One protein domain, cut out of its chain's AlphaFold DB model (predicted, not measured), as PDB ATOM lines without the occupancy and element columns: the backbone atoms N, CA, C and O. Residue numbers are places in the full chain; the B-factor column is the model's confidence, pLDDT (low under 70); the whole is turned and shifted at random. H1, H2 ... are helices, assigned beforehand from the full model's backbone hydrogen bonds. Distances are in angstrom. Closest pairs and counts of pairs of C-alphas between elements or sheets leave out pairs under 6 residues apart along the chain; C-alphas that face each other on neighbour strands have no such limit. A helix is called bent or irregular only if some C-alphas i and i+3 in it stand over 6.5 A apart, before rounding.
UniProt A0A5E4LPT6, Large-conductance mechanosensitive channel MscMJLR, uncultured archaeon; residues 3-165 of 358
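Overview. This is residues 3 to 165 of the 358 residues of the protein "Large-conductance mechanosensitive channel MscMJLR" of uncultured archaeon (UniProt A0A5E4LPT6). Four long helices, H2, bent H3, H4 and H5, lie side by side in one flat row, each running back along the one before, and short H1 folds back at the start of H2. Residues 126 to 135 stick out at one end of the slab. The 163 printed residues, with five named helices in the order H1 to H5 and no named strand, are all helix in class. The whole is loose, with a radius of gyration of the C-alphas of 21.3 A, and spans 73 by 45 by 18 A.

Along the chain. H1, residues 6 to 13, begins at C-alpha 6 (250.667, 193.951, 138.472) and is only just irregular, C-alphas 8 and 11 being 7.0 A apart. H2, residues 18 to 49, is 45.5 A long. H3, residues 56 to 84, was assigned as one helix by its hydrogen bonds but is bent, C-alphas 66 and 69 being 6.5 A apart; its arms are H3a, residues 56 to 66, and H3b, residues 69 to 84, 22.7 A. H4, residues 95 to 126, is 45.3 A long. H5, residues 135 to 161, 40.5 A, ends at C-alpha 161 (221.213, 193.200, 140.607).

Arrangement. H2, H3a, H3b and H4 form a bundle, helices side by side. H2 touches H3b opposite ways at 30 degrees, a shallow tilt, closest at the C-alphas of Ala 30 and Ala 76, 5.2 A. H4 and H5, a hairpin, touch at a shallow tilt of 12 degrees, closest at the C-alphas of Gly 108 and Phe 154, 5.6 A. H2 and H4 are apart. Every O i to N i+4 pair is within hydrogen-bond range in H2, H3b and H4, against 6 of 7 in H3a, 21 of 23 in H5 and 1 of 4 in H1, where 4 of 5 O i to N i+3 pairs are.

Size, cuts and confidence. The C-alphas farthest apart, of Ala 14 and Asp 132, are 73.3 A apart. The printed part has no cut, and no link is long. pLDDT is under 70 at residues 3 to 5 and 126 to 137.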
ATOM      1  N   LEU A   3     247.380 198.689 135.885       62.94
ATOM      2  CA  LEU A   3     247.600 197.348 135.309       62.94
ATOM      3  C   LEU A   3     249.085 197.041 135.022       62.94
ATOM      4  O   LEU A   3     249.476 195.883 134.971       62.94
ATOM      5  N   GLU A   4     249.926 198.069 134.882       69.44
ATOM      6  CA  GLU A   4     251.371 197.922 134.632       69.44
ATOM      7  C   GLU A   4     252.163 197.640 135.917       69.44
ATOM      8  O   GLU A   4     253.327 197.262 135.843       69.44
ATOM      9  N   ILE A   5     251.544 197.807 137.094       68.50
ATOM     10  CA  ILE A   5     252.158 197.522 138.400       68.50
ATOM     11  C   ILE A   5     251.988 196.038 138.767       68.50
ATOM     12  O   ILE A   5     252.774 195.503 139.545       68.50
ATOM     13  N   ILE A   6     251.011 195.348 138.168       70.69
ATOM     14  CA  ILE A   6     250.667 193.951 138.472       70.69
ATOM     15  C   ILE A   6     251.862 192.988 138.312       70.69
ATOM     16  O   ILE A   6     252.101 192.225 139.250       70.69
ATOM     17  N   PRO A   7     252.680 193.048 137.237       74.31
ATOM     18  CA  PRO A   7     253.845 192.167 137.092       74.31
ATOM     19  C   PRO A   7     254.896 192.352 138.199       74.31
ATOM     20  O   PRO A   7     255.578 191.411 138.587       74.31
ATOM     21  N   TYR A   8     255.004 193.555 138.772       76.25
ATOM     22  CA  TYR A   8     255.947 193.847 139.858       76.25
ATOM     23  C   TYR A   8     255.484 193.313 141.220       76.25
ATOM     24  O   TYR A   8     256.266 193.293 142.170       76.25
ATOM     25  N   LEU A   9     254.228 192.870 141.325       76.00
ATOM     26  CA  LEU A   9     253.670 192.239 142.519       76.00
ATOM     27  C   LEU A   9     253.807 190.708 142.490       76.00
ATOM     28  O   LEU A   9     253.594 190.068 143.519       76.00
ATOM     29  N   GLU A  10     254.230 190.113 141.367       74.19
ATOM     30  CA  GLU A  10     254.453 188.664 141.255       74.19
ATOM     31  C   GLU A  10     255.387 188.080 142.331       74.19
ATOM     32  O   GLU A  10     255.040 187.050 142.917       74.19
ATOM     33  N   PRO A  11     256.511 188.734 142.696       78.69
ATOM     34  CA  PRO A  11     257.389 188.240 143.754       78.69
ATOM     35  C   PRO A  11     256.724 188.221 145.137       78.69
ATOM     36  O   PRO A  11     257.068 187.387 145.974       78.69
ATOM     37  N   LEU A  12     255.760 189.118 145.389       75.81
ATOM     38  CA  LEU A  12     255.019 189.147 146.650       75.81
ATOM     39  C   LEU A  12     254.107 187.931 146.782       75.81
ATOM     40  O   LEU A  12     253.987 187.418 147.888       75.81
ATOM     41  N   TYR A  13     253.526 187.417 145.691       79.88
ATOM     42  CA  TYR A  13     252.649 186.240 145.738       79.88
ATOM     43  C   TYR A  13     253.340 184.964 146.235       79.88
ATOM     44  O   TYR A  13     252.655 184.070 146.731       79.88
ATOM     45  N   ALA A  14     254.671 184.887 146.151       77.00
ATOM     46  CA  ALA A  14     255.459 183.746 146.618       77.00
ATOM     47  C   ALA A  14     255.649 183.697 148.151       77.00
ATOM     48  O   ALA A  14     256.072 182.670 148.682       77.00
ATOM     49  N   LEU A  15     255.351 184.784 148.877       83.06
ATOM     50  CA  LEU A  15     255.504 184.860 150.334       83.06
ATOM     51  C   LEU A  15     254.240 184.374 151.076       83.06
ATOM     52  O   LEU A  15     253.122 184.570 150.587       83.06
ATOM     53  N   PRO A  16     254.361 183.820 152.301       78.25
ATOM     54  CA  PRO A  16     253.207 183.571 153.167       78.25
ATOM     55  C   PRO A  16     252.453 184.882 153.448       78.25
ATOM     56  O   PRO A  16     253.031 185.834 153.965       78.25
ATOM     57  N   GLY A  17     251.171 184.960 153.078       81.62
ATOM     58  CA  GLY A  17     250.387 186.205 153.160       81.62
ATOM     59  C   GLY A  17     250.632 187.199 152.013       81.62
ATOM     60  O   GLY A  17     250.075 188.295 152.013       81.62
ATOM     61  N   GLY A  18     251.406 186.805 151.002       86.75
ATOM     62  CA  GLY A  18     251.778 187.601 149.838       86.75
ATOM     63  C   GLY A  18     250.621 188.234 149.070       86.75
ATOM     64  O   GLY A  18     250.674 189.413 148.729       86.75
ATOM     65  N   LYS A  19     249.529 187.481 148.868       85.81
ATOM     66  CA  LYS A  19     248.293 187.988 148.244       85.81
ATOM     67  C   LYS A  19     247.654 189.122 149.045       85.81
ATOM     68  O   LYS A  19     247.228 190.116 148.469       85.81
ATOM     69  N   LEU A  20     247.621 189.010 150.374       88.25
ATOM     70  CA  LEU A  20     247.077 190.060 151.235       88.25
ATOM     71  C   LEU A  20     247.950 191.321 151.181       88.25
ATOM     72  O   LEU A  20     247.423 192.425 151.077       88.25
ATOM     73  N   ALA A  21     249.275 191.160 151.194       87.75
ATOM     74  CA  ALA A  21     250.206 192.276 151.042       87.75
ATOM     75  C   ALA A  21     250.065 192.958 149.669       87.75
ATOM     76  O   ALA A  21     249.950 194.180 149.609       87.75
ATOM     77  N   ALA A  22     249.994 192.182 148.580       88.69
ATOM     78  CA  ALA A  22     249.769 192.695 147.228       88.69
ATOM     79  C   ALA A  22     248.433 193.449 147.113       88.69
ATOM     80  O   ALA A  22     248.396 194.545 146.557       88.69
ATOM     81  N   PHE A  23     247.361 192.917 147.710       91.31
ATOM     82  CA  PHE A  23     246.056 193.578 147.781       91.31
ATOM     83  C   PHE A  23     246.119 194.924 148.507       91.31
ATOM     84  O   PHE A  23     245.649 195.926 147.975       91.31
ATOM     85  N   ILE A  24     246.728 194.974 149.697       91.00
ATOM     86  CA  ILE A  24     246.852 196.213 150.480       91.00
ATOM     87  C   ILE A  24     247.670 197.255 149.711       91.00
ATOM     88  O   ILE A  24     247.270 198.417 149.637       91.00
ATOM     89  N   VAL A  25     248.794 196.850 149.111       90.81
ATOM     90  CA  VAL A  25     249.639 197.744 148.307       90.81
ATOM     91  C   VAL A  25     248.857 198.292 147.116       90.81
ATOM     92  O   VAL A  25     248.833 199.506 146.914       90.81
ATOM     93  N   LEU A  26     248.173 197.433 146.358       90.31
ATOM     94  CA  LEU A  26     247.426 197.857 145.178       90.31
ATOM     95  C   LEU A  26     246.226 198.742 145.544       90.31
ATOM     96  O   LEU A  26     245.996 199.747 144.876       90.31
ATOM     97  N   LEU A  27     245.522 198.437 146.638       92.38
ATOM     98  CA  LEU A  27     244.439 199.265 147.170       92.38
ATOM     99  C   LEU A  27     244.932 200.670 147.526       92.38
ATOM    100  O   LEU A  27     244.319 201.654 147.117       92.38
ATOM    101  N   ILE A  28     246.043 200.774 148.263       92.31
ATOM    102  CA  ILE A  28     246.618 202.063 148.667       92.31
ATOM    103  C   ILE A  28     247.071 202.852 147.436       92.31
ATOM    104  O   ILE A  28     246.741 204.030 147.313       92.31
ATOM    105  N   VAL A  29     247.792 202.214 146.508       91.31
ATOM    106  CA  VAL A  29     248.292 202.870 145.291       91.31
ATOM    107  C   VAL A  29     247.135 203.345 144.412       91.31
ATOM    108  O   VAL A  29     247.135 204.501 143.986       91.31
ATOM    109  N   ALA A  30     246.128 202.500 144.176       89.31
ATOM    110  CA  ALA A  30     244.950 202.863 143.400       89.31
ATOM    111  C   ALA A  30     244.169 203.996 144.079       89.31
ATOM    112  O   ALA A  30     243.875 205.002 143.434       89.31
ATOM    113  N   ALA A  31     243.891 203.886 145.382       91.69
ATOM    114  CA  ALA A  31     243.169 204.909 146.133       91.69
ATOM    115  C   ALA A  31     243.901 206.257 146.096       91.69
ATOM    116  O   ALA A  31     243.282 207.273 145.788       91.69
ATOM    117  N   LEU A  32     245.217 206.279 146.334       91.38
ATOM    118  CA  LEU A  32     246.020 207.500 146.254       91.38
ATOM    119  C   LEU A  32     246.018 208.087 144.841       91.38
ATOM    120  O   LEU A  32     245.772 209.281 144.684       91.38
ATOM    121  N   ALA A  33     246.241 207.263 143.812       89.50
ATOM    122  CA  ALA A  33     246.245 207.715 142.425       89.50
ATOM    123  C   ALA A  33     244.903 208.353 142.039       89.50
ATOM    124  O   ALA A  33     244.876 209.477 141.532       89.50
ATOM    125  N   PHE A  34     243.785 207.684 142.337       89.44
ATOM    126  CA  PHE A  34     242.465 208.232 142.060       89.44
ATOM    127  C   PHE A  34     242.178 209.498 142.865       89.44
ATOM    128  O   PHE A  34     241.670 210.451 142.287       89.44
ATOM    129  N   GLN A  35     242.514 209.552 144.158       89.12
ATOM    130  CA  GLN A  35     242.297 210.746 144.986       89.12
ATOM    131  C   GLN A  35     243.121 211.944 144.499       89.12
ATOM    132  O   GLN A  35     242.612 213.062 144.481       89.12
ATOM    133  N   ILE A  36     244.359 211.732 144.043       89.81
ATOM    134  CA  ILE A  36     245.199 212.791 143.466       89.81
ATOM    135  C   ILE A  36     244.589 213.306 142.159       89.81
ATOM    136  O   ILE A  36     244.413 214.516 142.002       89.81
ATOM    137  N   ILE A  37     244.220 212.406 141.241       87.88
ATOM    138  CA  ILE A  37     243.560 212.776 139.979       87.88
ATOM    139  C   ILE A  37     242.268 213.543 140.274       87.88
ATOM    140  O   ILE A  37     242.023 214.599 139.692       87.88
ATOM    141  N   LEU A  38     241.472 213.052 141.223       88.12
ATOM    142  CA  LEU A  38     240.230 213.681 141.637       88.12
ATOM    143  C   LEU A  38     240.460 215.082 142.206       88.12
ATOM    144  O   LEU A  38     239.762 216.015 141.824       88.12
ATOM    145  N   ALA A  39     241.441 215.246 143.094       87.50
ATOM    146  CA  ALA A  39     241.775 216.533 143.692       87.50
ATOM    147  C   ALA A  39     242.216 217.549 142.629       87.50
ATOM    148  O   ALA A  39     241.816 218.712 142.687       87.50
ATOM    149  N   ILE A  40     242.987 217.109 141.626       87.00
ATOM    150  CA  ILE A  40     243.372 217.940 140.479       87.00
ATOM    151  C   ILE A  40     242.134 218.340 139.673       87.00
ATOM    152  O   ILE A  40     241.942 219.526 139.408       87.00
ATOM    153  N   LEU A  41     241.266 217.384 139.326       84.88
ATOM    154  CA  LEU A  41     240.040 217.650 138.571       84.88
ATOM    155  C   LEU A  41     239.114 218.611 139.323       84.88
ATOM    156  O   LEU A  41     238.702 219.619 138.756       84.88
ATOM    157  N   ILE A  42     238.845 218.363 140.605       87.56
ATOM    158  CA  ILE A  42     238.043 219.250 141.459       87.56
ATOM    159  C   ILE A  42     238.669 220.652 141.485       87.56
ATOM    160  O   ILE A  42     237.968 221.642 141.300       87.56
ATOM    161  N   LYS A  43     239.990 220.776 141.630       86.69
ATOM    162  CA  LYS A  43     240.649 222.088 141.620       86.69
ATOM    163  C   LYS A  43     240.485 222.821 140.282       86.69
ATOM    164  O   LYS A  43     240.195 224.014 140.285       86.69
ATOM    165  N   ILE A  44     240.639 222.127 139.152       83.19
ATOM    166  CA  ILE A  44     240.475 222.709 137.808       83.19
ATOM    167  C   ILE A  44     239.023 223.146 137.586       83.19
ATOM    168  O   ILE A  44     238.773 224.289 137.204       83.19
ATOM    169  N   PHE A  45     238.065 222.259 137.855       79.75
ATOM    170  CA  PHE A  45     236.647 222.548 137.673       79.75
ATOM    171  C   PHE A  45     236.153 223.638 138.628       79.75
ATOM    172  O   PHE A  45     235.385 224.492 138.202       79.75
ATOM    173  N   GLY A  46     236.657 223.700 139.863       79.12
ATOM    174  CA  GLY A  46     236.335 224.778 140.799       79.12
ATOM    175  C   GLY A  46     236.748 226.164 140.286       79.12
ATOM    176  O   GLY A  46     236.015 227.131 140.464       79.12
ATOM    177  N   VAL A  47     237.874 226.267 139.570       77.50
ATOM    178  CA  VAL A  47     238.313 227.527 138.934       77.50
ATOM    179  C   VAL A  47     237.431 227.913 137.739       77.50
ATOM    180  O   VAL A  47     237.310 229.099 137.431       77.50
ATOM    181  N   LEU A  48     236.830 226.942 137.047       73.00
ATOM    182  CA  LEU A  48     235.904 227.189 135.935       73.00
ATOM    183  C   LEU A  48     234.517 227.605 136.434       73.00
ATOM    184  O   LEU A  48     233.943 228.547 135.897       73.00
ATOM    185  N   VAL A  49     234.026 226.941 137.479       77.69
ATOM    186  CA  VAL A  49     232.737 227.220 138.127       77.69
ATOM    187  C   VAL A  49     232.763 228.578 138.842       77.69
ATOM    188  O   VAL A  49     231.838 229.363 138.715       77.69
ATOM    189  N   GLY A  50     233.883 228.976 139.451       71.44
ATOM    190  CA  GLY A  50     234.006 230.321 140.035       71.44
ATOM    191  C   GLY A  50     233.962 231.486 139.027       71.44
ATOM    192  O   GLY A  50     234.019 232.646 139.433       71.44
ATOM    193  N   LYS A  51     233.912 231.212 137.714       76.12
ATOM    194  CA  LYS A  51     233.809 232.228 136.649       76.12
ATOM    195  C   LYS A  51     232.393 232.390 136.103       76.12
ATOM    196  O   LYS A  51     232.155 233.306 135.311       76.12
ATOM    197  N   THR A  52     231.470 231.509 136.468       77.50
ATOM    198  CA  THR A  52     230.081 231.567 136.021       77.50
ATOM    199  C   THR A  52     229.274 232.547 136.873       77.50
ATOM    200  O   THR A  52     229.624 232.878 137.999       77.50
ATOM    201  N   LYS A  53     228.224 233.127 136.276       73.06
ATOM    202  CA  LYS A  53     227.382 234.148 136.932       73.06
ATOM    203  C   LYS A  53     226.278 233.544 137.799       73.06
ATOM    204  O   LYS A  53     225.616 234.271 138.536       73.06
ATOM    205  N   THR A  54     226.012 232.257 137.626       74.75
ATOM    206  CA  THR A  54     224.998 231.516 138.369       74.75
ATOM    207  C   THR A  54     225.616 230.956 139.651       74.75
ATOM    208  O   THR A  54     226.827 230.860 139.761       74.75
ATOM    209  N   THR A  55     224.790 230.633 140.642       79.56
ATOM    210  CA  THR A  55     225.211 229.943 141.883       79.56
ATOM    211  C   THR A  55     224.836 228.450 141.849       79.56
ATOM    212  O   THR A  55     225.144 227.677 142.761       79.56
ATOM    213  N   LEU A  56     224.075 228.038 140.827       79.44
ATOM    214  CA  LEU A  56     223.572 226.677 140.660       79.44
ATOM    215  C   LEU A  56     224.729 225.708 140.412       79.44
ATOM    216  O   LEU A  56     224.794 224.630 140.994       79.44
ATOM    217  N   ASP A  57     225.642 226.120 139.553       82.62
ATOM    218  CA  ASP A  57     226.907 225.481 139.233       82.62
ATOM    219  C   ASP A  57     227.795 225.312 140.470       82.62
ATOM    220  O   ASP A  57     228.286 224.203 140.677       82.62
ATOM    221  N   ASP A  58     227.900 226.314 141.354       84.75
ATOM    222  CA  ASP A  58     228.608 226.176 142.638       84.75
ATOM    223  C   ASP A  58     228.005 225.056 143.502       84.75
ATOM    224  O   ASP A  58     228.720 224.228 144.074       84.75
ATOM    225  N   ARG A  59     226.669 224.987 143.587       85.12
ATOM    226  CA  ARG A  59     225.952 223.969 144.381       85.12
ATOM    227  C   ARG A  59     226.063 222.570 143.775       85.12
ATOM    228  O   ARG A  59     226.266 221.598 144.511       85.12
ATOM    229  N   ILE A  60     225.929 222.457 142.453       86.94
ATOM    230  CA  ILE A  60     226.088 221.196 141.715       86.94
ATOM    231  C   ILE A  60     227.516 220.689 141.893       86.94
ATOM    232  O   ILE A  60     227.714 219.544 142.302       86.94
ATOM    233  N   PHE A  61     228.508 221.547 141.666       87.81
ATOM    234  CA  PHE A  61     229.915 221.208 141.813       87.81
ATOM    235  C   PHE A  61     230.272 220.844 143.261       87.81
ATOM    236  O   PHE A  61     230.922 219.826 143.516       87.81
ATOM    237  N   GLY A  62     229.782 221.615 144.234       85.81
ATOM    238  CA  GLY A  62     229.952 221.338 145.660       85.81
ATOM    239  C   GLY A  62     229.299 220.027 146.111       85.81
ATOM    240  O   GLY A  62     229.745 219.414 147.077       85.81
ATOM    241  N   THR A  63     228.262 219.565 145.413       88.50
ATOM    242  CA  THR A  63     227.649 218.253 145.664       88.50
ATOM    243  C   THR A  63     228.453 217.153 144.989       88.50
ATOM    244  O   THR A  63     228.854 216.202 145.653       88.50
ATOM    245  N   LEU A  64     228.776 217.301 143.704       88.19
ATOM    246  CA  LEU A  64     229.552 216.323 142.946       88.19
ATOM    247  C   LEU A  64     230.908 216.036 143.610       88.19
ATOM    248  O   LEU A  64     231.271 214.879 143.807       88.19
ATOM    249  N   SER A  65     231.611 217.079 144.054       88.25
ATOM    250  CA  SER A  65     232.894 216.960 144.762       88.25
ATOM    251  C   SER A  65     232.814 216.203 146.094       88.25
ATOM    252  O   SER A  65     233.822 215.644 146.512       88.25
ATOM    253  N   LYS A  66     231.642 216.110 146.740       89.94
ATOM    254  CA  LYS A  66     231.440 215.290 147.952       89.94
ATOM    255  C   LYS A  66     231.233 213.807 147.642       89.94
ATOM    256  O   LYS A  66     231.588 212.966 148.462       89.94
ATOM    257  N   PHE A  67     230.664 213.485 146.481       90.00
ATOM    258  CA  PHE A  67     230.371 212.107 146.069       90.00
ATOM    259  C   PHE A  67     231.486 211.474 145.231       90.00
ATOM    260  O   PHE A  67     231.617 210.255 145.202       90.00
ATOM    261  N   LEU A  68     232.326 212.279 144.590       90.38
ATOM    262  CA  LEU A  68     233.458 211.796 143.808       90.38
ATOM    263  C   LEU A  68     234.514 211.016 144.638       90.38
ATOM    264  O   LEU A  68     234.941 209.960 144.169       90.38
ATOM    265  N   PRO A  69     234.916 211.438 145.860       91.31
ATOM    266  CA  PRO A  69     235.851 210.675 146.694       91.31
ATOM    267  C   PRO A  69     235.362 209.280 147.125       91.31
ATOM    268  O   PRO A  69     236.144 208.339 147.017       91.31
ATOM    269  N   PRO A  70     234.119 209.074 147.606       91.38
ATOM    270  CA  PRO A  70     233.659 207.727 147.935       91.38
ATOM    271  C   PRO A  70     233.525 206.834 146.695       91.38
ATOM    272  O   PRO A  70     233.880 205.662 146.778       91.38
ATOM    273  N   ILE A  71     233.101 207.370 145.540       92.06
ATOM    274  CA  ILE A  71     233.098 206.612 144.273       92.06
ATOM    275  C   ILE A  71     234.514 206.129 143.955       92.06
ATOM    276  O   ILE A  71     234.716 204.950 143.688       92.06
ATOM    277  N   SER A  72     235.504 207.020 144.039       91.69
ATOM    278  CA  SER A  72     236.880 206.682 143.688       91.69
ATOM    279  C   SER A  72     237.508 205.647 144.628       91.69
ATOM    280  O   SER A  72     238.241 204.776 144.164       91.69
ATOM    281  N   LEU A  73     237.179 205.683 145.924       93.81
ATOM    282  CA  LEU A  73     237.595 204.658 146.888       93.81
ATOM    283  C   LEU A  73     236.958 203.297 146.598       93.81
ATOM    284  O   LEU A  73     237.648 202.282 146.646       93.81
ATOM    285  N   VAL A  74     235.665 203.268 146.272       94.62
ATOM    286  CA  VAL A  74     234.960 202.026 145.924       94.62
ATOM    287  C   VAL A  74     235.507 201.435 144.621       94.62
ATOM    288  O   VAL A  74     235.736 200.230 144.548       94.62
ATOM    289  N   THR A  75     235.800 202.266 143.616       93.38
ATOM    290  CA  THR A  75     236.451 201.822 142.373       93.38
ATOM    291  C   THR A  75     237.874 201.317 142.623       93.38
ATOM    292  O   THR A  75     238.251 200.285 142.076       93.38
ATOM    293  N   ALA A  76     238.660 201.990 143.469       93.31
ATOM    294  CA  ALA A  76     239.995 201.523 143.852       93.31
ATOM    295  C   ALA A  76     239.945 200.160 144.561       93.31
ATOM    296  O   ALA A  76     240.771 199.293 144.282       93.31
ATOM    297  N   LEU A  77     238.953 199.963 145.435       94.81
ATOM    298  CA  LEU A  77     238.709 198.689 146.102       94.81
ATOM    299  C   LEU A  77     238.345 197.585 145.112       94.81
ATOM    300  O   LEU A  77     238.933 196.510 145.184       94.81
ATOM    301  N   TRP A  78     237.434 197.852 144.177       94.88
ATOM    302  CA  TRP A  78     237.068 196.881 143.145       94.88
ATOM    303  C   TRP A  78     238.269 196.483 142.284       94.88
ATOM    304  O   TRP A  78     238.529 195.296 142.142       94.88
ATOM    305  N   ILE A  79     239.074 197.443 141.808       91.81
ATOM    306  CA  ILE A  79     240.291 197.140 141.032       91.81
ATOM    307  C   ILE A  79     241.261 196.268 141.841       91.81
ATOM    308  O   ILE A  79     241.871 195.354 141.287       91.81
ATOM    309  N   ALA A  80     241.404 196.527 143.146       91.75
ATOM    310  CA  ALA A  80     242.252 195.723 144.018       91.75
ATOM    311  C   ALA A  80     241.732 194.305 144.239       91.75
ATOM    312  O   ALA A  80     242.524 193.363 144.227       91.75
ATOM    313  N   LEU A  81     240.420 194.155 144.408       92.75
ATOM    314  CA  LEU A  81     239.779 192.852 144.530       92.75
ATOM    315  C   LEU A  81     239.917 192.058 143.230       92.75
ATOM    316  O   LEU A  81     240.462 190.964 143.273       92.75
ATOM    317  N   GLU A  82     239.556 192.648 142.093       91.81
ATOM    318  CA  GLU A  82     239.637 192.024 140.766       91.81
ATOM    319  C   GLU A  82     241.065 191.567 140.430       91.81
ATOM    320  O   GLU A  82     241.288 190.463 139.945       91.81
ATOM    321  N   SER A  83     242.070 192.395 140.734       88.44
ATOM    322  CA  SER A  83     243.460 192.099 140.360       88.44
ATOM    323  C   SER A  83     244.097 190.980 141.192       88.44
ATOM    324  O   SER A  83     245.058 190.360 140.737       88.44
ATOM    325  N   VAL A  84     243.630 190.751 142.425       89.88
ATOM    326  CA  VAL A  84     244.257 189.805 143.371       89.88
ATOM    327  C   VAL A  84     243.384 188.573 143.633       89.88
ATOM    328  O   VAL A  84     243.904 187.479 143.880       89.88
ATOM    329  N   TYR A  85     242.067 188.744 143.567       89.88
ATOM    330  CA  TYR A  85     241.044 187.736 143.825       89.88
ATOM    331  C   TYR A  85     239.930 187.800 142.754       89.88
ATOM    332  O   TYR A  85     238.783 188.068 143.105       89.88
ATOM    333  N   PRO A  86     240.235 187.534 141.469       86.44
ATOM    334  CA  PRO A  86     239.263 187.629 140.364       86.44
ATOM    335  C   PRO A  86     238.093 186.634 140.462       86.44
ATOM    336  O   PRO A  86     237.071 186.811 139.814       86.44
ATOM    337  N   ASP A  87     238.234 185.584 141.276       89.44
ATOM    338  CA  ASP A  87     237.191 184.579 141.517       89.44
ATOM    339  C   ASP A  87     236.543 184.743 142.909       89.44
ATOM    340  O   ASP A  87     236.019 183.783 143.486       89.44
ATOM    341  N   LEU A  88     236.641 185.932 143.522       90.31
ATOM    342  CA  LEU A  88     236.080 186.176 144.849       90.31
ATOM    343  C   LEU A  88     234.551 186.178 144.794       90.31
ATOM    344  O   LEU A  88     233.928 187.092 144.262       90.31
ATOM    345  N   MET A  89     233.941 185.211 145.473       91.00
ATOM    346  CA  MET A  89     232.496 185.180 145.679       91.00
ATOM    347  C   MET A  89     232.128 185.525 147.119       91.00
ATOM    348  O   MET A  89     232.669 184.961 148.074       91.00
ATOM    349  N   VAL A  90     231.159 186.426 147.284       88.25
ATOM    350  CA  VAL A  90     230.514 186.721 148.568       88.25
ATOM    351  C   VAL A  90     229.068 186.247 148.485       88.25
ATOM    352  O   VAL A  90     228.198 186.901 147.907       88.25
ATOM    353  N   GLY A  91     228.805 185.069 149.052       89.31
ATOM    354  CA  GLY A  91     227.534 184.381 148.836       89.31
ATOM    355  C   GLY A  91     227.405 183.964 147.372       89.31
ATOM    356  O   GLY A  91     228.203 183.162 146.900       89.31
ATOM    357  N   GLN A  92     226.413 184.512 146.669       89.44
ATOM    358  CA  GLN A  92     226.165 184.243 145.246       89.44
ATOM    359  C   GLN A  92     226.713 185.322 144.298       89.44
ATOM    360  O   GLN A  92     226.597 185.163 143.090       89.44
ATOM    361  N   PHE A  93     227.275 186.412 144.835       92.50
ATOM    362  CA  PHE A  93     227.704 187.572 144.051       92.50
ATOM    363  C   PHE A  93     229.222 187.598 143.886       92.50
ATOM    364  O   PHE A  93     229.947 187.336 144.852       92.50
ATOM    365  N   ASN A  94     229.698 187.963 142.696       93.25
ATOM    366  CA  ASN A  94     231.117 188.250 142.470       93.25
ATOM    367  C   ASN A  94     231.473 189.705 142.837       93.25
ATOM    368  O   ASN A  94     230.608 190.540 143.128       93.25
ATOM    369  N   GLU A  95     232.763 190.024 142.846       90.38
ATOM    370  CA  GLU A  95     233.298 191.357 143.144       90.38
ATOM    371  C   GLU A  95     232.725 192.456 142.236       90.38
ATOM    372  O   GLU A  95     232.432 193.562 142.705       90.38
ATOM    373  N   THR A  96     232.509 192.152 140.957       92.25
ATOM    374  CA  THR A  96     231.966 193.082 139.965       92.25
ATOM    375  C   THR A  96     230.493 193.402 140.217       92.25
ATOM    376  O   THR A  96     230.088 194.566 140.144       92.25
ATOM    377  N   GLU A  97     229.675 192.415 140.577       93.19
ATOM    378  CA  GLU A  97     228.270 192.615 140.937       93.19
ATOM    379  C   GLU A  97     228.129 193.446 142.212       93.19
ATOM    380  O   GLU A  97     227.340 194.396 142.245       93.19
ATOM    381  N   LEU A  98     228.943 193.158 143.234       93.44
ATOM    382  CA  LEU A  98     228.983 193.950 144.467       93.44
ATOM    383  C   LEU A  98     229.398 195.397 144.190       93.44
ATOM    384  O   LEU A  98     228.768 196.326 144.701       93.44
ATOM    385  N   TYR A  99     230.413 195.602 143.344       94.94
ATOM    386  CA  TYR A  99     230.831 196.933 142.908       94.94
ATOM    387  C   TYR A  99     229.690 197.687 142.216       94.94
ATOM    388  O   TYR A  99     229.406 198.833 142.574       94.94
ATOM    389  N   ILE A 100     228.987 197.042 141.280       95.69
ATOM    390  CA  ILE A 100     227.851 197.642 140.568       95.69
ATOM    391  C   ILE A 100     226.723 198.004 141.542       95.69
ATOM    392  O   ILE A 100     226.172 199.101 141.440       95.69
ATOM    393  N   ILE A 101     226.389 197.139 142.505       96.06
ATOM    394  CA  ILE A 101     225.348 197.407 143.512       96.06
ATOM    395  C   ILE A 101     225.698 198.644 144.349       96.06
ATOM    396  O   ILE A 101     224.871 199.550 144.497       96.06
ATOM    397  N   VAL A 102     226.929 198.713 144.865       95.94
ATOM    398  CA  VAL A 102     227.392 199.858 145.661       95.94
ATOM    399  C   VAL A 102     227.408 201.130 144.813       95.94
ATOM    400  O   VAL A 102     226.944 202.179 145.267       95.94
ATOM    401  N   LEU A 103     227.872 201.045 143.562       95.56
ATOM    402  CA  LEU A 103     227.911 202.179 142.644       95.56
ATOM    403  C   LEU A 103     226.506 202.712 142.337       95.56
ATOM    404  O   LEU A 103     226.300 203.922 142.399       95.56
ATOM    405  N   ILE A 104     225.527 201.837 142.075       96.50
ATOM    406  CA  ILE A 104     224.119 202.224 141.882       96.50
ATOM    407  C   ILE A 104     223.608 202.979 143.115       96.50
ATOM    408  O   ILE A 104     223.024 204.051 142.969       96.50
ATOM    409  N   GLY A 105     223.878 202.483 144.326       96.12
ATOM    410  CA  GLY A 105     223.492 203.161 145.567       96.12
ATOM    411  C   GLY A 105     224.094 204.566 145.696       96.12
ATOM    412  O   GLY A 105     223.373 205.529 145.964       96.12
ATOM    413  N   ILE A 106     225.401 204.710 145.449       95.06
ATOM    414  CA  ILE A 106     226.091 206.007 145.531       95.06
ATOM    415  C   ILE A 106     225.572 206.979 144.464       95.06
ATOM    416  O   ILE A 106     225.314 208.143 144.774       95.06
ATOM    417  N   VAL A 107     225.373 206.512 143.228       94.00
ATOM    418  CA  VAL A 107     224.822 207.325 142.133       94.00
ATOM    419  C   VAL A 107     223.384 207.753 142.437       94.00
ATOM    420  O   VAL A 107     223.036 208.904 142.184       94.00
ATOM    421  N   GLY A 108     222.564 206.887 143.036       94.50
ATOM    422  CA  GLY A 108     221.202 207.228 143.450       94.50
ATOM    423  C   GLY A 108     221.159 208.316 144.521       94.50
ATOM    424  O   GLY A 108     220.389 209.273 144.412       94.50
ATOM    425  N   LEU A 109     222.035 208.223 145.525       95.19
ATOM    426  CA  LEU A 109     222.187 209.259 146.550       95.19
ATOM    427  C   LEU A 109     222.723 210.572 145.965       95.19
ATOM    428  O   LEU A 109     222.221 211.639 146.323       95.19
ATOM    429  N   LEU A 110     223.690 210.502 145.045       93.94
ATOM    430  CA  LEU A 110     224.205 211.665 144.326       93.94
ATOM    431  C   LEU A 110     223.091 212.343 143.527       93.94
ATOM    432  O   LEU A 110     222.896 213.548 143.660       93.94
ATOM    433  N   LEU A 111     222.328 211.586 142.735       93.88
ATOM    434  CA  LEU A 111     221.240 212.136 141.931       93.88
ATOM    435  C   LEU A 111     220.162 212.767 142.818       93.88
ATOM    436  O   LEU A 111     219.728 213.885 142.549       93.88
ATOM    437  N   SER A 112     219.787 212.102 143.915       94.00
ATOM    438  CA  SER A 112     218.869 212.667 144.909       94.00
ATOM    439  C   SER A 112     219.397 213.979 145.496       94.00
ATOM    440  O   SER A 112     218.627 214.928 145.632       94.00
ATOM    441  N   ALA A 113     220.686 214.054 145.833       92.81
ATOM    442  CA  ALA A 113     221.298 215.258 146.384       92.81
ATOM    443  C   ALA A 113     221.385 216.394 145.352       92.81
ATOM    444  O   ALA A 113     221.151 217.550 145.698       92.81
ATOM    445  N   LEU A 114     221.682 216.079 144.086       92.00
ATOM    446  CA  LEU A 114     221.718 217.055 142.995       92.00
ATOM    447  C   LEU A 114     220.337 217.648 142.729       92.00
ATOM    448  O   LEU A 114     220.199 218.867 142.652       92.00
ATOM    449  N   VAL A 115     219.309 216.802 142.645       92.00
ATOM    450  CA  VAL A 115     217.927 217.259 142.471       92.00
ATOM    451  C   VAL A 115     217.491 218.123 143.653       92.00
ATOM    452  O   VAL A 115     216.917 219.190 143.447       92.00
ATOM    453  N   ASP A 116     217.847 217.739 144.881       90.19
ATOM    454  CA  ASP A 116     217.615 218.562 146.068       90.19
ATOM    455  C   ASP A 116     218.285 219.942 145.967       90.19
ATOM    456  O   ASP A 116     217.656 220.946 146.305       90.19
ATOM    457  N   GLN A 117     219.531 220.024 145.485       89.19
ATOM    458  CA  GLN A 117     220.211 221.310 145.287       89.19
ATOM    459  C   GLN A 117     219.546 222.167 144.212       89.19
ATOM    460  O   GLN A 117     219.392 223.369 144.423       89.19
ATOM    461  N   ILE A 118     219.135 221.567 143.091       88.06
ATOM    462  CA  ILE A 118     218.442 222.270 142.002       88.06
ATOM    463  C   ILE A 118     217.121 222.848 142.511       88.06
ATOM    464  O   ILE A 118     216.832 224.025 142.293       88.06
ATOM    465  N   LEU A 119     216.337 222.043 143.231       86.44
ATOM    466  CA  LEU A 119     215.076 222.490 143.810       86.44
ATOM    467  C   LEU A 119     215.325 223.627 144.805       86.44
ATOM    468  O   LEU A 119     214.689 224.675 144.709       86.44
ATOM    469  N   LEU A 120     216.254 223.451 145.751       84.56
ATOM    470  CA  LEU A 120     216.577 224.465 146.762       84.56
ATOM    471  C   LEU A 120     217.043 225.781 146.135       84.56
ATOM    472  O   LEU A 120     216.628 226.850 146.581       84.56
ATOM    473  N   TRP A 121     217.881 225.707 145.103       85.31
ATOM    474  CA  TRP A 121     218.313 226.865 144.330       85.31
ATOM    475  C   TRP A 121     217.123 227.588 143.687       85.31
ATOM    476  O   TRP A 121     216.954 228.790 143.890       85.31
ATOM    477  N   TYR A 122     216.238 226.848 143.009       81.38
ATOM    478  CA  TYR A 122     215.021 227.404 142.416       81.38
ATOM    479  C   TYR A 122     214.145 228.114 143.463       81.38
ATOM    480  O   TYR A 122     213.697 229.242 143.246       81.38
ATOM    481  N   GLY A 123     213.953 227.486 144.627       77.88
ATOM    482  CA  GLY A 123     213.153 228.038 145.720       77.88
ATOM    483  C   GLY A 123     213.748 229.290 146.374       77.88
ATOM    484  O   GLY A 123     212.988 230.133 146.844       77.88
ATOM    485  N   MET A 124     215.078 229.426 146.405       75.31
ATOM    486  CA  MET A 124     215.766 230.542 147.068       75.31
ATOM    487  C   MET A 124     216.063 231.733 146.154       75.31
ATOM    488  O   MET A 124     216.049 232.864 146.634       75.31
ATOM    489  N   GLU A 125     216.369 231.496 144.877       72.06
ATOM    490  CA  GLU A 125     217.004 232.515 144.025       72.06
ATOM    491  C   GLU A 125     216.148 232.969 142.845       72.06
ATOM    492  O   GLU A 125     216.241 234.123 142.434       72.06
ATOM    493  N   ILE A 126     215.278 232.102 142.323       67.31
ATOM    494  CA  ILE A 126     214.359 232.458 141.231       67.31
ATOM    495  C   ILE A 126     213.008 232.918 141.781       67.31
ATOM    496  O   ILE A 126     212.331 233.751 141.174       67.31
ATOM    497  N   ARG A 127     212.592 232.394 142.938       63.88
ATOM    498  CA  ARG A 127     211.282 232.698 143.509       63.88
ATOM    499  C   ARG A 127     211.241 234.138 144.050       63.88
ATOM    500  O   ARG A 127     211.991 234.459 144.975       63.88
ATOM    501  N   PRO A 128     210.350 235.019 143.552       57.47
ATOM    502  CA  PRO A 128     210.191 236.345 144.129       57.47
ATOM    503  C   PRO A 128     209.725 236.219 145.583       57.47
ATOM    504  O   PRO A 128     208.778 235.497 145.883       57.47
ATOM    505  N   ARG A 129     210.379 236.963 146.483       56.59
ATOM    506  CA  ARG A 129     210.139 237.048 147.940       56.59
ATOM    507  C   ARG A 129     208.754 237.606 148.336       56.59
ATOM    508  O   ARG A 129     208.611 238.229 149.385       56.59
ATOM    509  N   LYS A 130     207.715 237.430 147.516       54.66
ATOM    510  CA  LYS A 130     206.341 237.706 147.936       54.66
ATOM    511  C   LYS A 130     205.907 236.544 148.829       54.66
ATOM    512  O   LYS A 130     205.657 235.450 148.345       54.66
ATOM    513  N   LYS A 131     205.919 236.795 150.143       48.78
ATOM    514  CA  LYS A 131     205.447 235.905 151.213       48.78
ATOM    515  C   LYS A 131     203.954 235.594 151.040       48.78
ATOM    516  O   LYS A 131     203.126 236.152 151.753       48.78
ATOM    517  N   ASP A 132     203.593 234.741 150.094       56.25
ATOM    518  CA  ASP A 132     202.309 234.052 150.162       56.25
ATOM    519  C   ASP A 132     202.485 232.840 151.086       56.25
ATOM    520  O   ASP A 132     203.330 231.981 150.868       56.25
ATOM    521  N   VAL A 133     201.709 232.774 152.168       52.91
ATOM    522  CA  VAL A 133     201.847 231.737 153.215       52.91
ATOM    523  C   VAL A 133     201.573 230.326 152.666       52.91
ATOM    524  O   VAL A 133     202.142 229.346 153.130       52.91
ATOM    525  N   LYS A 134     200.754 230.213 151.611       53.38
ATOM    526  CA  LYS A 134     200.410 228.932 150.957       53.38
ATOM    527  C   LYS A 134     201.581 228.290 150.212       53.38
ATOM    528  O   LYS A 134     201.555 227.109 149.881       53.38
ATOM    529  N   ASP A 135     202.595 229.089 149.934       57.66
ATOM    530  CA  ASP A 135     203.688 228.768 149.039       57.66
ATOM    531  C   ASP A 135     204.870 228.106 149.784       57.66
ATOM    532  O   ASP A 135     205.749 227.515 149.146       57.66
ATOM    533  N   GLU A 136     204.872 228.157 151.122       65.69
ATOM    534  CA  GLU A 136     205.899 227.573 151.997       65.69
ATOM    535  C   GLU A 136     205.739 226.052 152.182       65.69
ATOM    536  O   GLU A 136     206.737 225.359 152.368       65.69
ATOM    537  N   GLU A 137     204.525 225.504 152.043       69.62
ATOM    538  CA  GLU A 137     204.247 224.077 152.295       69.62
ATOM    539  C   GLU A 137     204.339 223.190 151.039       69.62
ATOM    540  O   GLU A 137     204.769 222.036 151.109       69.62
ATOM    541  N   VAL A 138     203.997 223.724 149.860       78.62
ATOM    542  CA  VAL A 138     203.984 222.951 148.599       78.62
ATOM    543  C   VAL A 138     205.395 222.546 148.172       78.62
ATOM    544  O   VAL A 138     205.620 221.438 147.686       78.62
ATOM    545  N   PHE A 139     206.364 223.439 148.357       82.56
ATOM    546  CA  PHE A 139     207.721 223.227 147.870       82.56
ATOM    547  C   PHE A 139     208.454 222.078 148.605       82.56
ATOM    548  O   PHE A 139     208.974 221.185 147.925       82.56
ATOM    549  N   PRO A 140     208.448 222.001 149.954       85.00
ATOM    550  CA  PRO A 140     208.956 220.836 150.679       85.00
ATOM    551  C   PRO A 140     208.241 219.530 150.315       85.00
ATOM    552  O   PRO A 140     208.893 218.490 150.211       85.00
ATOM    553  N   PHE A 141     206.924 219.574 150.079       86.94
ATOM    554  CA  PHE A 141     206.152 218.399 149.673       86.94
ATOM    555  C   PHE A 141     206.625 217.846 148.320       86.94
ATOM    556  O   PHE A 141     207.001 216.677 148.235       86.94
ATOM    557  N   VAL A 142     206.688 218.687 147.279       88.31
ATOM    558  CA  VAL A 142     207.143 218.281 145.935       88.31
ATOM    559  C   VAL A 142     208.572 217.741 145.978       88.31
ATOM    560  O   VAL A 142     208.861 216.699 145.388       88.31
ATOM    561  N   ARG A 143     209.457 218.402 146.731       88.69
ATOM    562  CA  ARG A 143     210.834 217.942 146.933       88.69
ATOM    563  C   ARG A 143     210.886 216.538 147.541       88.69
ATOM    564  O   ARG A 143     211.600 215.681 147.025       88.69
ATOM    565  N   ASN A 144     210.115 216.288 148.599       91.31
ATOM    566  CA  ASN A 144     210.072 214.977 149.245       91.31
ATOM    567  C   ASN A 144     209.531 213.892 148.306       91.31
ATOM    568  O   ASN A 144     210.099 212.804 148.256       91.31
ATOM    569  N   VAL A 145     208.489 214.190 147.524       92.56
ATOM    570  CA  VAL A 145     207.939 213.247 146.536       92.56
ATOM    571  C   VAL A 145     208.993 212.873 145.493       92.56
ATOM    572  O   VAL A 145     209.237 211.687 145.278       92.56
ATOM    573  N   ILE A 146     209.673 213.856 144.892       93.44
ATOM    574  CA  ILE A 146     210.721 213.603 143.891       93.44
ATOM    575  C   ILE A 146     211.861 212.774 144.497       93.44
ATOM    576  O   ILE A 146     212.329 211.814 143.885       93.44
ATOM    577  N   ARG A 147     212.277 213.099 145.724       92.19
ATOM    578  CA  ARG A 147     213.317 212.358 146.441       92.19
ATOM    579  C   ARG A 147     212.938 210.895 146.667       92.19
ATOM    580  O   ARG A 147     213.752 210.014 146.400       92.19
ATOM    581  N   ILE A 148     211.713 210.637 147.126       93.81
ATOM    582  CA  ILE A 148     211.199 209.274 147.319       93.81
ATOM    583  C   ILE A 148     211.175 208.525 145.984       93.81
ATOM    584  O   ILE A 148     211.626 207.385 145.933       93.81
ATOM    585  N   MET A 149     210.727 209.162 144.897       94.31
ATOM    586  CA  MET A 149     210.718 208.543 143.566       94.31
ATOM    587  C   MET A 149     212.123 208.141 143.101       94.31
ATOM    588  O   MET A 149     212.307 207.017 142.640       94.31
ATOM    589  N   ILE A 150     213.129 209.009 143.269       95.50
ATOM    590  CA  ILE A 150     214.525 208.685 142.921       95.50
ATOM    591  C   ILE A 150     215.013 207.486 143.740       95.50
ATOM    592  O   ILE A 150     215.534 206.527 143.176       95.50
ATOM    593  N   ILE A 151     214.808 207.504 145.060       94.00
ATOM    594  CA  ILE A 151     215.242 206.409 145.937       94.00
ATOM    595  C   ILE A 151     214.564 205.090 145.543       94.00
ATOM    596  O   ILE A 151     215.243 204.070 145.466       94.00
ATOM    597  N   LEU A 152     213.262 205.104 145.239       95.25
ATOM    598  CA  LEU A 152     212.529 203.914 144.799       95.25
ATOM    599  C   LEU A 152     213.085 203.341 143.490       95.25
ATOM    600  O   LEU A 152     213.292 202.133 143.402       95.25
ATOM    601  N   VAL A 153     213.379 204.185 142.495       96.12
ATOM    602  CA  VAL A 153     213.953 203.738 141.212       96.12
ATOM    603  C   VAL A 153     215.315 203.069 141.419       96.12
ATOM    604  O   VAL A 153     215.548 201.969 140.918       96.12
ATOM    605  N   PHE A 154     216.204 203.684 142.200       96.69
ATOM    606  CA  PHE A 154     217.524 203.105 142.472       96.69
ATOM    607  C   PHE A 154     217.451 201.856 143.359       96.69
ATOM    608  O   PHE A 154     218.227 200.923 143.154       96.69
ATOM    609  N   ALA A 155     216.490 201.781 144.283       96.44
ATOM    610  CA  ALA A 155     216.229 200.569 145.054       96.44
ATOM    611  C   ALA A 155     215.806 199.401 144.146       96.44
ATOM    612  O   ALA A 155     216.289 198.286 144.327       96.44
ATOM    613  N   ILE A 156     214.979 199.653 143.125       96.94
ATOM    614  CA  ILE A 156     214.594 198.638 142.131       96.94
ATOM    615  C   ILE A 156     215.815 198.153 141.340       96.94
ATOM    616  O   ILE A 156     215.968 196.947 141.156       96.94
ATOM    617  N   PHE A 157     216.707 199.051 140.911       97.12
ATOM    618  CA  PHE A 157     217.938 198.647 140.222       97.12
ATOM    619  C   PHE A 157     218.852 197.788 141.099       97.12
ATOM    620  O   PHE A 157     219.428 196.817 140.611       97.12
ATOM    621  N   ILE A 158     218.953 198.097 142.393       96.88
ATOM    622  CA  ILE A 158     219.691 197.257 143.343       96.88
ATOM    623  C   ILE A 158     219.028 195.880 143.463       96.88
ATOM    624  O   ILE A 158     219.717 194.871 143.355       96.88
ATOM    625  N   LEU A 159     217.703 195.813 143.620       96.50
ATOM    626  CA  LEU A 159     216.973 194.542 143.707       96.50
ATOM    627  C   LEU A 159     217.149 193.674 142.451       96.50
ATOM    628  O   LEU A 159     217.356 192.471 142.579       96.50
ATOM    629  N   GLN A 160     217.145 194.277 141.257       95.19
ATOM    630  CA  GLN A 160     217.430 193.565 140.004       95.19
ATOM    631  C   GLN A 160     218.834 192.959 140.002       95.19
ATOM    632  O   GLN A 160     219.010 191.813 139.600       95.19
ATOM    633  N   ARG A 161     219.837 193.707 140.481       94.31
ATOM    634  CA  ARG A 161     221.213 193.200 140.607       94.31
ATOM    635  C   ARG A 161     221.356 192.120 141.668       94.31
ATOM    636  O   ARG A 161     222.194 191.246 141.514       94.31
ATOM    637  N   LEU A 162     220.511 192.141 142.694       93.81
ATOM    638  CA  LEU A 162     220.436 191.083 143.697       93.81
ATOM    639  C   LEU A 162     219.712 189.814 143.197       93.81
ATOM    640  O   LEU A 162     219.643 188.834 143.937       93.81
ATOM    641  N   GLY A 163     219.185 189.815 141.967       92.19
ATOM    642  CA  GLY A 163     218.503 188.671 141.359       92.19
ATOM    643  C   GLY A 163     217.011 188.563 141.688       92.19
ATOM    644  O   GLY A 163     216.395 187.546 141.375       92.19
ATOM    645  N   PHE A 164     216.407 189.583 142.306       95.31
ATOM    646  CA  PHE A 164     214.960 189.611 142.527       95.31
ATOM    647  C   PHE A 164     214.216 189.956 141.231       95.31
ATOM    648  O   PHE A 164     214.590 190.895 140.525       95.31
ATOM    649  N   ASP A 165     213.111 189.257 140.957       95.44
ATOM    650  CA  ASP A 165     212.187 189.659 139.896       95.44
ATOM    651  C   ASP A 165     211.430 190.923 140.320       95.44
ATOM    652  O   ASP A 165     210.545 190.903 141.180       95.44
TER     653      ASP A 165